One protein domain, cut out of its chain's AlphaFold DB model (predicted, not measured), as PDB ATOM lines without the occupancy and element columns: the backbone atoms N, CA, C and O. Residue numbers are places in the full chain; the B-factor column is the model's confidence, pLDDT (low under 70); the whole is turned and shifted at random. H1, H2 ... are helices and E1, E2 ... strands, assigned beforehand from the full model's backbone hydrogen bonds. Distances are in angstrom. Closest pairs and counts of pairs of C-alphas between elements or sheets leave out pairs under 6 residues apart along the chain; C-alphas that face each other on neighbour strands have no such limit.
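What this domain is: This is residues 42 to 132 of the 143 residues of an uncharacterized protein of Thalassotalea litorea (UniProt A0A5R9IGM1). Two strongly twisted sheets of four strands lie face to face as an elongated sandwich, E3 E2 E5 E6 over E4 E1 E7 E8, with their strands nearly aligned and running roughly along the long axis. The little helix H1 and the loop after it, residues 56 to 62, lie at one end of this body. The 91 printed residues hold eight named strands and one named helix, in the order E1 H1 E2 E3 E4 E5 E6 E7 E8, and the class is mostly strand. One sheet, in the order E3, E2, E5, E6, is all antiparallel; the other, E4, E1, E7, E8, is mixed. The whole is compact, with a radius of gyration of the C-alphas of 12.5 A and spans of 38 by 23 by 18 A.

Where its parts are: In the first sheet, E5 is residues 88 to 96, 25.5 A long, and begins with C-alpha 88 at (-81.083, -125.867, 86.145). E6 is residues 102 to 110, 24.8 A; E2 is residues 63 to 67 and E3 residues 70 to 75. In the second sheet, E1 is residues 42 to 48, 19.4 A, from C-alpha 42 at (-75.800, -132.519, 82.793). E4 is residues 80 to 86, 19.5 A; E7 is residues 114 to 121, 23.5 A; E8 is residues 126 to 131, ending with C-alpha 131 at (-75.044, -127.178, 68.753). H1 is residues 52 to 55.

How they stand to each other: E5 and E6 form a hairpin at 160 degrees between their directions, with N 92 and O 106 2.8 A apart, within hydrogen-bond range. On the other side of E5, E2 is antiparallel to it, with N 66 and O 93 at 2.8 A. E2 and E3 form a hairpin, with N 65 and O 73 at 2.9 A. In the second sheet E1 and E7 are parallel at 25 degrees, with N 45 and O 115 at 2.8 A. E4 is antiparallel to E1, with N 44 and O 83 at 2.8 A, and E7 and E8 form a hairpin, with N 118 and O 129 at 2.8 A. The sheets make a sandwich, two sheets face to face, 8.8 A centre to centre where they face each other, their strands at 14 degrees. At their edges, the closest C-alphas of E6 and E8, Ser 104 and Thr 126, are 5.6 A apart, and those of E3 and E4, Leu 75 and Leu 81, 6.6 A. E1 and E5 are apart. H1 only grazes the sheet E4 E1 E7 E8, with residues 52 to 55; its closest C-alpha pair with E7 is Leu 54 and Ala 121, 6.3 A. H1 is too short for an O i to N i+4 pair, and its one O i to N i+3 pair is within hydrogen-bond range.

The domain as a whole: The two C-alphas farthest apart, those of Pro 57 and Lys 87, are 38.8 A apart. The printed part has no cut and no long link. The mean pLDDT of the printed part is 86.1, and residues 52 to 60 are under 70.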
ATOM      1  N   SER A  42     -75.940-132.596  84.239       89.19
ATOM      2  CA  SER A  42     -75.800-132.519  82.793       89.19
ATOM      3  C   SER A  42     -74.323-132.391  82.456       89.19
ATOM      4  O   SER A  42     -73.612-131.581  83.054       89.19
ATOM      5  N   GLN A  43     -73.865-133.155  81.475       89.56
ATOM      6  CA  GLN A  43     -72.550-132.979  80.881       89.56
ATOM      7  C   GLN A  43     -72.614-131.861  79.835       89.56
ATOM      8  O   GLN A  43     -73.477-131.854  78.962       89.56
ATOM      9  N   VAL A  44     -71.700-130.905  79.903       90.44
ATOM     10  CA  VAL A  44     -71.586-129.811  78.939       90.44
ATOM     11  C   VAL A  44     -70.202-129.871  78.327       90.44
ATOM     12  O   VAL A  44     -69.197-129.784  79.031       90.44
ATOM     13  N   VAL A  45     -70.156-130.036  77.012       89.94
ATOM     14  CA  VAL A  45     -68.918-130.069  76.244       89.94
ATOM     15  C   VAL A  45     -68.785-128.750  75.500       89.94
ATOM     16  O   VAL A  45     -69.557-128.465  74.589       89.94
ATOM     17  N   PHE A  46     -67.819-127.938  75.906       90.75
ATOM     18  CA  PHE A  46     -67.496-126.670  75.268       90.75
ATOM     19  C   PHE A  46     -66.436-126.879  74.192       90.75
ATOM     20  O   PHE A  46     -65.424-127.514  74.468       90.75
ATOM     21  N   PHE A  47     -66.617-126.287  73.016       88.25
ATOM     22  CA  PHE A  47     -65.655-126.275  71.912       88.25
ATOM     23  C   PHE A  47     -65.224-124.852  71.633       88.25
ATOM     24  O   PHE A  47     -66.054-123.955  71.668       88.25
ATOM     25  N   ASN A  48     -63.949-124.632  71.320       88.88
ATOM     26  CA  ASN A  48     -63.500-123.314  70.887       88.88
ATOM     27  C   ASN A  48     -63.240-123.296  69.380       88.88
ATOM     28  O   ASN A  48     -62.139-123.618  68.920       88.88
ATOM     29  N   SER A  49     -64.248-122.884  68.611       86.12
ATOM     30  CA  SER A  49     -64.164-122.728  67.154       86.12
ATOM     31  C   SER A  49     -63.629-121.363  66.696       86.12
ATOM     32  O   SER A  49     -63.666-121.058  65.501       86.12
ATOM     33  N   SER A  50     -63.100-120.535  67.610       84.81
ATOM     34  CA  SER A  50     -62.614-119.191  67.272       84.81
ATOM     35  C   SER A  50     -61.663-119.196  66.076       84.81
ATOM     36  O   SER A  50     -60.741-120.006  65.970       84.81
ATOM     37  N   ASN A  51     -61.816-118.210  65.196       77.19
ATOM     38  CA  ASN A  51     -60.883-118.007  64.100       77.19
ATOM     39  C   ASN A  51     -59.646-117.232  64.589       77.19
ATOM     40  O   ASN A  51     -59.784-116.120  65.104       77.19
ATOM     41  N   LYS A  52     -58.437-117.761  64.340       68.62
ATOM     42  CA  LYS A  52     -57.156-117.093  64.655       68.62
ATOM     43  C   LYS A  52     -57.082-115.652  64.134       68.62
ATOM     44  O   LYS A  52     -56.478-114.801  64.781       68.62
ATOM     45  N   ILE A  53     -57.722-115.359  62.998       67.94
ATOM     46  CA  ILE A  53     -57.784-114.007  62.422       67.94
ATOM     47  C   ILE A  53     -58.559-113.051  63.341       67.94
ATOM     48  O   ILE A  53     -58.115-111.930  63.571       67.94
ATOM     49  N   LEU A  54     -59.688-113.497  63.905       67.31
ATOM     50  CA  LEU A  54     -60.533-112.702  64.808       67.31
ATOM     51  C   LEU A  54     -59.952-112.593  66.222       67.31
ATOM     52  O   LEU A  54     -60.260-111.653  66.961       67.31
ATOM     53  N   SER A  55     -59.094-113.541  66.595       60.91
ATOM     54  CA  SER A  55     -58.279-113.463  67.804       60.91
ATOM     55  C   SER A  55     -57.208-112.366  67.666       60.91
ATOM     56  O   SER A  55     -56.940-111.646  68.623       60.91
ATOM     57  N   GLY A  56     -56.672-112.143  66.465       56.88
ATOM     58  CA  GLY A  56     -55.616-111.166  66.209       56.88
ATOM     59  C   GLY A  56     -54.214-111.733  66.482       56.88
ATOM     60  O   GLY A  56     -54.077-112.765  67.140       56.88
ATOM     61  N   PRO A  57     -53.150-111.068  65.995       53.75
ATOM     62  CA  PRO A  57     -51.792-111.626  65.950       53.75
ATOM     63  C   PRO A  57     -51.176-111.913  67.329       53.75
ATOM     64  O   PRO A  57     -50.299-112.763  67.431       53.75
ATOM     65  N   ASN A  58     -51.665-111.243  68.379       54.88
ATOM     66  CA  ASN A  58     -51.175-111.378  69.756       54.88
ATOM     67  C   ASN A  58     -52.195-112.019  70.711       54.88
ATOM     68  O   ASN A  58     -51.967-112.035  71.919       54.88
ATOM     69  N   SER A  59     -53.344-112.501  70.225       64.00
ATOM     70  CA  SER A  59     -54.245-113.265  71.092       64.00
ATOM     71  C   SER A  59     -53.808-114.716  71.116       64.00
ATOM     72  O   SER A  59     -53.562-115.333  70.081       64.00
ATOM     73  N   SER A  60     -53.783-115.278  72.318       68.31
ATOM     74  CA  SER A  60     -53.570-116.705  72.532       68.31
ATOM     75  C   SER A  60     -54.697-117.563  71.939       68.31
ATOM     76  O   SER A  60     -54.548-118.780  71.849       68.31
ATOM     77  N   GLY A  61     -55.829-116.953  71.555       78.75
ATOM     78  CA  GLY A  61     -57.033-117.677  71.151       78.75
ATOM     79  C   GLY A  61     -57.648-118.491  72.293       78.75
ATOM     80  O   GLY A  61     -58.504-119.335  72.045       78.75
ATOM     81  N   VAL A  62     -57.192-118.263  73.528       88.00
ATOM     82  CA  VAL A  62     -57.660-118.947  74.733       88.00
ATOM     83  C   VAL A  62     -58.938-118.284  75.223       88.00
ATOM     84  O   VAL A  62     -58.994-117.062  75.372       88.00
ATOM     85  N   MET A  63     -59.936-119.112  75.502       90.69
ATOM     86  CA  MET A  63     -61.193-118.739  76.128       90.69
ATOM     87  C   MET A  63     -61.224-119.299  77.546       90.69
ATOM     88  O   MET A  63     -61.182-120.512  77.733       90.69
ATOM     89  N   THR A  64     -61.300-118.435  78.548       93.31
ATOM     90  CA  THR A  64     -61.583-118.840  79.924       93.31
ATOM     91  C   THR A  64     -63.091-118.932  80.104       93.31
ATOM     92  O   THR A  64     -63.826-118.003  79.757       93.31
ATOM     93  N   ILE A  65     -63.550-120.054  80.649       93.50
ATOM     94  CA  ILE A  65     -64.963-120.330  80.896       93.50
ATOM     95  C   ILE A  65     -65.204-120.238  82.399       93.50
ATOM     96  O   ILE A  65     -64.499-120.858  83.197       93.50
ATOM     97  N   HIS A  66     -66.211-119.461  82.778       94.44
ATOM     98  CA  HIS A  66     -66.731-119.390  84.135       94.44
ATOM     99  C   HIS A  66     -68.188-119.845  84.152       94.44
ATOM    100  O   HIS A  66     -68.971-119.431  83.295       94.44
ATOM    101  N   ILE A  67     -68.551-120.650  85.147       93.75
ATOM    102  CA  ILE A  67     -69.921-121.108  85.394       93.75
ATOM    103  C   ILE A  67     -70.307-120.671  86.804       93.75
ATOM    104  O   ILE A  67     -69.589-120.967  87.759       93.75
ATOM    105  N   ASP A  68     -71.401-119.920  86.926       93.19
ATOM    106  CA  ASP A  68     -71.919-119.395  88.198       93.19
ATOM    107  C   ASP A  68     -70.845-118.658  89.031       93.19
ATOM    108  O   ASP A  68     -70.760-118.771  90.252       93.19
ATOM    109  N   GLY A  69     -69.979-117.909  88.339       86.69
ATOM    110  CA  GLY A  69     -68.878-117.139  88.925       86.69
ATOM    111  C   GLY A  69     -67.569-117.913  89.135       86.69
ATOM    112  O   GLY A  69     -66.516-117.284  89.262       86.69
ATOM    113  N   ALA A  70     -67.578-119.249  89.096       85.44
ATOM    114  CA  ALA A  70     -66.379-120.072  89.259       85.44
ATOM    115  C   ALA A  70     -65.681-120.331  87.916       85.44
ATOM    116  O   ALA A  70     -66.330-120.714  86.948       85.44
ATOM    117  N   SER A  71     -64.356-120.147  87.852       88.62
ATOM    118  CA  SER A  71     -63.572-120.529  86.667       88.62
ATOM    119  C   SER A  71     -63.487-122.050  86.579       88.62
ATOM    120  O   SER A  71     -63.031-122.693  87.524       88.62
ATOM    121  N   VAL A  72     -63.930-122.615  85.457       87.50
ATOM    122  CA  VAL A  72     -63.946-124.071  85.235       87.50
ATOM    123  C   VAL A  72     -62.810-124.537  84.332       87.50
ATOM    124  O   VAL A  72     -62.441-125.708  84.355       87.50
ATOM    125  N   GLY A  73     -62.215-123.629  83.556       86.81
ATOM    126  CA  GLY A  73     -61.074-123.963  82.719       86.81
ATOM    127  C   GLY A  73     -60.780-122.945  81.631       86.81
ATOM    128  O   GLY A  73     -61.512-121.981  81.405       86.81
ATOM    129  N   GLU A  74     -59.675-123.203  80.946       89.31
ATOM    130  CA  GLU A  74     -59.232-122.477  79.765       89.31
ATOM    131  C   GLU A  74     -59.281-123.399  78.555       89.31
ATOM    132  O   GLU A  74     -58.945-124.579  78.650       89.31
ATOM    133  N   LEU A  75     -59.670-122.833  77.418       86.62
ATOM    134  CA  LEU A  75     -59.938-123.569  76.200       86.62
ATOM    135  C   LEU A  75     -59.254-122.901  75.009       86.62
ATOM    136  O   LEU A  75     -59.643-121.796  74.620       86.62
ATOM    137  N   LYS A  76     -58.235-123.530  74.412       86.56
ATOM    138  CA  LYS A  76     -57.596-122.996  73.194       86.56
ATOM    139  C   LYS A  76     -58.414-123.325  71.954       86.56
ATOM    140  O   LYS A  76     -59.238-124.231  71.951       86.56
ATOM    141  N   ILE A  77     -58.136-122.604  70.872       84.00
ATOM    142  CA  ILE A  77     -58.723-122.868  69.554       84.00
ATOM    143  C   ILE A  77     -58.487-124.326  69.152       84.00
ATOM    144  O   ILE A  77     -57.339-124.771  69.105       84.00
ATOM    145  N   GLY A  78     -59.562-125.027  68.794       77.06
ATOM    146  CA  GLY A  78     -59.513-126.433  68.395       77.06
ATOM    147  C   GLY A  78     -59.486-127.421  69.561       77.06
ATOM    148  O   GLY A  78     -59.424-128.621  69.313       77.06
ATOM    149  N   GLU A  79     -59.536-126.949  70.807       82.50
ATOM    150  CA  GLU A  79     -59.693-127.794  71.992       82.50
ATOM    151  C   GLU A  79     -61.167-127.864  72.419       82.50
ATOM    152  O   GLU A  79     -62.005-127.060  71.992       82.50
ATOM    153  N   TYR A  80     -61.467-128.815  73.306       84.06
ATOM    154  CA  TYR A  80     -62.749-128.911  73.997       84.06
ATOM    155  C   TYR A  80     -62.563-129.092  75.514       84.06
ATOM    156  O   TYR A  80     -61.525-129.574  75.973       84.06
ATOM    157  N   LEU A  81     -63.567-128.688  76.293       84.19
ATOM    158  CA  LEU A  81     -63.624-128.827  77.750       84.19
ATOM    159  C   LEU A  81     -64.940-129.500  78.136       84.19
ATOM    160  O   LEU A  81     -66.008-129.023  77.764       84.19
ATOM    161  N   VAL A  82     -64.865-130.577  78.915       85.94
ATOM    162  CA  VAL A  82     -66.041-131.264  79.458       85.94
ATOM    163  C   VAL A  82     -66.248-130.824  80.902       85.94
ATOM    164  O   VAL A  82     -65.327-130.913  81.713       85.94
ATOM    165  N   VAL A  83     -67.454-130.365  81.225       85.69
ATOM    166  CA  VAL A  83     -67.835-129.929  82.573       85.69
ATOM    167  C   VAL A  83     -69.162-130.571  82.948       85.69
ATOM    168  O   VAL A  83     -70.071-130.646  82.128       85.69
ATOM    169  N   GLU A  84     -69.299-131.015  84.191       88.00
ATOM    170  CA  GLU A  84     -70.607-131.372  84.736       88.00
ATOM    171  C   GLU A  84     -71.226-130.175  85.449       88.00
ATOM    172  O   GLU A  84     -70.594-129.546  86.299       88.00
ATOM    173  N   VAL A  85     -72.490-129.900  85.151       88.94
ATOM    174  CA  VAL A  85     -73.298-128.893  85.847       88.94
ATOM    175  C   VAL A  85     -74.557-129.546  86.401       88.94
ATOM    176  O   VAL A  85     -74.967-130.610  85.940       88.94
ATOM    177  N   LYS A  86     -75.184-128.937  87.407       91.56
ATOM    178  CA  LYS A  86     -76.501-129.401  87.868       91.56
ATOM    179  C   LYS A  86     -77.550-129.129  86.787       91.56
ATOM    180  O   LYS A  86     -77.385-128.228  85.979       91.56
ATOM    181  N   LYS A  87     -78.653-129.873  86.762       92.19
ATOM    182  CA  LYS A  87     -79.808-129.474  85.945       92.19
ATOM    183  C   LYS A  87     -80.392-128.184  86.531       92.19
ATOM    184  O   LYS A  87     -80.596-128.083  87.740       92.19
ATOM    185  N   GLY A  88     -80.656-127.188  85.691       94.25
ATOM    186  CA  GLY A  88     -81.083-125.867  86.145       94.25
ATOM    187  C   GLY A  88     -80.595-124.723  85.268       94.25
ATOM    188  O   GLY A  88     -80.171-124.920  84.133       94.25
ATOM    189  N   GLU A  89     -80.734-123.507  85.788       96.69
ATOM    190  CA  GLU A  89     -80.256-122.284  85.147       96.69
ATOM    191  C   GLU A  89     -78.854-121.947  85.641       96.69
ATOM    192  O   GLU A  89     -78.597-121.973  86.841       96.69
ATOM    193  N   HIS A  90     -77.984-121.604  84.699       95.00
ATOM    194  CA  HIS A  90     -76.590-121.263  84.918       95.00
ATOM    195  C   HIS A  90     -76.246-119.965  84.211       95.00
ATOM    196  O   HIS A  90     -76.778-119.633  83.141       95.00
ATOM    197  N   GLU A  91     -75.305-119.247  84.800       97.56
ATOM    198  CA  GLU A  91     -74.637-118.138  84.148       97.56
ATOM    199  C   GLU A  91     -73.288-118.596  83.604       97.56
ATOM    200  O   GLU A  91     -72.418-119.029  84.358       97.56
ATOM    201  N   ILE A  92     -73.109-118.475  82.290       96.56
ATOM    202  CA  ILE A  92     -71.849-118.775  81.617       96.56
ATOM    203  C   ILE A  92     -71.180-117.461  81.244       96.56
ATOM    204  O   ILE A  92     -71.670-116.725  80.386       96.56
ATOM    205  N   LYS A  93     -70.040-117.171  81.866       96.62
ATOM    206  CA  LYS A  93     -69.191-116.045  81.482       96.62
ATOM    207  C   LYS A  93     -68.010-116.563  80.668       96.62
ATOM    208  O   LYS A  93     -67.277-117.447  81.102       96.62
ATOM    209  N   LEU A  94     -67.830-115.984  79.490       95.69
ATOM    210  CA  LEU A  94     -66.705-116.252  78.602       95.69
ATOM    211  C   LEU A  94     -65.764-115.054  78.628       95.69
ATOM    212  O   LEU A  94     -66.223-113.912  78.573       95.69
ATOM    213  N   ILE A  95     -64.463-115.316  78.731       93.00
ATOM    214  CA  ILE A  95     -63.424-114.287  78.727       93.00
ATOM    215  C   ILE A  95     -62.337-114.712  77.750       93.00
ATOM    216  O   ILE A  95     -61.718-115.759  77.917       93.00
ATOM    217  N   GLN A  96     -62.061-113.880  76.756       89.88
ATOM    218  CA  GLN A  96     -60.926-114.061  75.864       89.88
ATOM    219  C   GLN A  96     -59.877-112.989  76.153       89.88
ATOM    220  O   GLN A  96     -60.145-111.787  76.051       89.88
ATOM    221  N   GLN A  97     -58.663-113.432  76.477       81.88
ATOM    222  CA  GLN A  97     -57.521-112.543  76.670       81.88
ATOM    223  C   GLN A  97     -56.773-112.306  75.345       81.88
ATOM    224  O   GLN A  97     -56.646-113.179  74.477       81.88
ATOM    225  N   GLY A  98     -56.282-111.085  75.171       74.81
ATOM    226  CA  GLY A  98     -55.571-110.639  73.978       74.81
ATOM    227  C   GLY A  98     -55.179-109.172  74.113       74.81
ATOM    228  O   GLY A  98     -55.064-108.662  75.224       74.81
ATOM    229  N   ALA A  99     -55.016-108.475  72.985       71.12
ATOM    230  CA  ALA A  99     -54.731-107.036  72.992       71.12
ATOM    231  C   ALA A  99     -55.839-106.209  73.678       71.12
ATOM    232  O   ALA A  99     -55.562-105.165  74.258       71.12
ATOM    233  N   LEU A 100     -57.080-106.698  73.624       79.69
ATOM    234  CA  LEU A 100     -58.215-106.213  74.401       79.69
ATOM    235  C   LEU A 100     -58.886-107.415  75.062       79.69
ATOM    236  O   LEU A 100     -59.008-108.472  74.436       79.69
ATOM    237  N   VAL A 101     -59.329-107.244  76.306       86.06
ATOM    238  CA  VAL A 101     -60.150-108.246  76.989       86.06
ATOM    239  C   VAL A 101     -61.545-108.203  76.380       86.06
ATOM    240  O   VAL A 101     -62.176-107.147  76.344       86.06
ATOM    241  N   LYS A 102     -62.014-109.351  75.893       88.31
ATOM    242  CA  LYS A 102     -63.384-109.531  75.407       88.31
ATOM    243  C   LYS A 102     -64.109-110.423  76.392       88.31
ATOM    244  O   LYS A 102     -63.593-111.480  76.750       88.31
ATOM    245  N   GLU A 103     -65.292-110.009  76.813       92.06
ATOM    246  CA  GLU A 103     -66.121-110.808  77.701       92.06
ATOM    247  C   GLU A 103     -67.587-110.770  77.287       92.06
ATOM    248  O   GLU A 103     -68.065-109.813  76.675       92.06
ATOM    249  N   SER A 104     -68.300-111.839  77.618       94.19
ATOM    250  CA  SER A 104     -69.744-111.941  77.428       94.19
ATOM    251  C   SER A 104     -70.344-112.841  78.497       94.19
ATOM    252  O   SER A 104     -69.708-113.816  78.905       94.19
ATOM    253  N   ILE A 105     -71.582-112.555  78.883       96.81
ATOM    254  CA  ILE A 105     -72.351-113.361  79.830       96.81
ATOM    255  C   ILE A 105     -73.557-113.947  79.099       96.81
ATOM    256  O   ILE A 105     -74.297-113.220  78.437       96.81
ATOM    257  N   HIS A 106     -73.764-115.253  79.257       96.25
ATOM    258  CA  HIS A 106     -74.829-116.025  78.626       96.25
ATOM    259  C   HIS A 106     -75.641-116.760  79.687       96.25
ATOM    260  O   HIS A 106     -75.089-117.308  80.640       96.25
ATOM    261  N   LYS A 107     -76.966-116.793  79.524       96.25
ATOM    262  CA  LYS A 107     -77.835-117.641  80.346       96.25
ATOM    263  C   LYS A 107     -77.986-118.995  79.667       96.25
ATOM    264  O   LYS A 107     -78.385-119.069  78.508       96.25
ATOM    265  N   PHE A 108     -77.691-120.056  80.402       94.12
ATOM    266  CA  PHE A 108     -77.764-121.432  79.929       94.12
ATOM    267  C   PHE A 108     -78.696-122.232  80.834       94.12
ATOM    268  O   PHE A 108     -78.679-122.058  82.049       94.12
ATOM    269  N   LYS A 109     -79.531-123.105  80.261       95.25
ATOM    270  CA  LYS A 109     -80.440-123.952  81.039       95.25
ATOM    271  C   LYS A 109     -80.209-125.423  80.728       95.25
ATOM    272  O   LYS A 109     -80.669-125.918  79.701       95.25
ATOM    273  N   ALA A 110     -79.549-126.110  81.651       92.62
ATOM    274  CA  ALA A 110     -79.284-127.535  81.599       92.62
ATOM    275  C   ALA A 110     -80.552-128.323  81.966       92.62
ATOM    276  O   ALA A 110     -80.999-128.318  83.112       92.62
ATOM    277  N   ARG A 111     -81.184-128.959  80.979       91.44
ATOM    278  CA  ARG A 111     -82.391-129.795  81.142       91.44
ATOM    279  C   ARG A 111     -82.144-131.255  80.768       91.44
ATOM    280  O   ARG A 111     -82.742-132.139  81.375       91.44
ATOM    281  N   TYR A 112     -81.293-131.485  79.771       88.88
ATOM    282  CA  TYR A 112     -80.949-132.806  79.242       88.88
ATOM    283  C   TYR A 112     -79.637-133.321  79.821       88.88
ATOM    284  O   TYR A 112     -78.920-132.584  80.493       88.88
ATOM    285  N   ASP A 113     -79.326-134.588  79.573       87.00
ATOM    286  CA  ASP A 113     -78.152-135.233  80.166       87.00
ATOM    287  C   ASP A 113     -76.838-134.750  79.543       87.00
ATOM    288  O   ASP A 113     -75.813-134.743  80.221       87.00
ATOM    289  N   SER A 114     -76.863-134.280  78.292       87.50
ATOM    290  CA  SER A 114     -75.685-133.744  77.615       87.50
ATOM    291  C   SER A 114     -75.989-132.535  76.729       87.50
ATOM    292  O   SER A 114     -77.106-132.356  76.239       87.50
ATOM    293  N   TYR A 115     -74.970-131.696  76.542       89.00
ATOM    294  CA  TYR A 115     -74.972-130.536  75.657       89.00
ATOM    295  C   TYR A 115     -73.623-130.378  74.967       89.00
ATOM    296  O   TYR A 115     -72.575-130.536  75.595       89.00
ATOM    297  N   TYR A 116     -73.668-129.957  73.709       88.81
ATOM    298  CA  TYR A 116     -72.516-129.474  72.962       88.81
ATOM    299  C   TYR A 116     -72.656-127.962  72.793       88.81
ATOM    300  O   TYR A 116     -73.687-127.476  72.326       88.81
ATOM    301  N   ILE A 117     -71.645-127.210  73.214       92.94
ATOM    302  CA  ILE A 117     -71.641-125.749  73.194       92.94
ATOM    303  C   ILE A 117     -70.431-125.279  72.402       92.94
ATOM    304  O   ILE A 117     -69.296-125.526  72.799       92.94
ATOM    305  N   ASP A 118     -70.659-124.560  71.315       91.06
ATOM    306  CA  ASP A 118     -69.596-123.859  70.613       91.06
ATOM    307  C   ASP A 118     -69.385-122.464  71.211       91.06
ATOM    308  O   ASP A 118     -70.331-121.710  71.458       91.06
ATOM    309  N   VAL A 119     -68.125-122.123  71.461       92.75
ATOM    310  CA  VAL A 119     -67.697-120.819  71.956       92.75
ATOM    311  C   VAL A 119     -66.662-120.231  71.008       92.75
ATOM    312  O   VAL A 119     -65.705-120.885  70.600       92.75
ATOM    313  N   TYR A 120     -66.822-118.960  70.650       89.50
ATOM    314  CA  TYR A 120     -65.952-118.345  69.646       89.50
ATOM    315  C   TYR A 120     -65.714-116.852  69.867       89.50
ATOM    316  O   TYR A 120     -66.518-116.131  70.447       89.50
ATOM    317  N   ALA A 121     -64.584-116.363  69.372       87.44
ATOM    318  CA  ALA A 121     -64.230-114.954  69.369       87.44
ATOM    319  C   ALA A 121     -65.074-114.162  68.357       87.44
ATOM    320  O   ALA A 121     -65.182-114.546  67.191       87.44
ATOM    321  N   GLN A 122     -65.578-112.998  68.762       83.56
ATOM    322  CA  GLN A 122     -66.124-111.973  67.868       83.56
ATOM    323  C   GLN A 122     -65.240-110.718  67.914       83.56
ATOM    324  O   GLN A 122     -64.267-110.645  68.669       83.56
ATOM    325  N   LEU A 123     -65.537-109.708  67.089       79.19
ATOM    326  CA  LEU A 123     -64.725-108.483  67.030       79.19
ATOM    327  C   LEU A 123     -64.645-107.769  68.391       79.19
ATOM    328  O   LEU A 123     -63.556-107.360  68.787       79.19
ATOM    329  N   PHE A 124     -65.759-107.704  69.125       81.44
ATOM    330  CA  PHE A 124     -65.876-106.943  70.379       81.44
ATOM    331  C   PHE A 124     -66.442-107.754  71.558       81.44
ATOM    332  O   PHE A 124     -66.673-107.203  72.626       81.44
ATOM    333  N   SER A 125     -66.672-109.051  71.371       86.50
ATOM    334  CA  SER A 125     -67.338-109.937  72.333       86.50
ATOM    335  C   SER A 125     -66.909-111.387  72.106       86.50
ATOM    336  O   SER A 125     -66.061-111.674  71.255       86.50
ATOM    337  N   THR A 126     -67.512-112.302  72.856       89.12
ATOM    338  CA  THR A 126     -67.423-113.753  72.662       89.12
ATOM    339  C   THR A 126     -68.820-114.325  72.407       89.12
ATOM    340  O   THR A 126     -69.814-113.821  72.929       89.12
ATOM    341  N   GLY A 127     -68.899-115.348  71.563       89.75
ATOM    342  CA  GLY A 127     -70.117-116.059  71.195       89.75
ATOM    343  C   GLY A 127     -70.291-117.352  71.985       89.75
ATOM    344  O   GLY A 127     -69.318-117.922  72.478       89.75
ATOM    345  N   PHE A 128     -71.543-117.781  72.095       94.06
ATOM    346  CA  PHE A 128     -71.980-118.990  72.780       94.06
ATOM    347  C   PHE A 128     -73.179-119.546  72.015       94.06
ATOM    348  O   PHE A 128     -74.191-118.856  71.874       94.06
ATOM    349  N   GLU A 129     -73.073-120.776  71.530       93.19
ATOM    350  CA  GLU A 129     -74.128-121.419  70.753       93.19
ATOM    351  C   GLU A 129     -74.257-122.890  71.148       93.19
ATOM    352  O   GLU A 129     -73.273-123.623  71.181       93.19
ATOM    353  N   ALA A 130     -75.475-123.336  71.457       89.44
ATOM    354  CA  ALA A 130     -75.741-124.756  71.643       89.44
ATOM    355  C   ALA A 130     -75.881-125.422  70.272       89.44
ATOM    356  O   ALA A 130     -76.737-125.030  69.479       89.44
ATOM    357  N   VAL A 131     -75.060-126.434  70.014       86.44
ATOM    358  CA  VAL A 131     -75.044-127.178  68.753       86.44
ATOM    359  C   VAL A 131     -75.637-128.576  68.967       86.44
ATOM    360  O   VAL A 131     -75.535-129.119  70.070       86.44
ATOM    361  N   PRO A 132     -76.308-129.159  67.957       77.50
ATOM    362  CA  PRO A 132     -76.979-130.447  68.119       77.50
ATOM    363  C   PRO A 132     -75.992-131.603  68.314       77.50
ATOM    364  O   PRO A 132     -76.294-132.528  69.059       77.50
TER     365      PRO A 132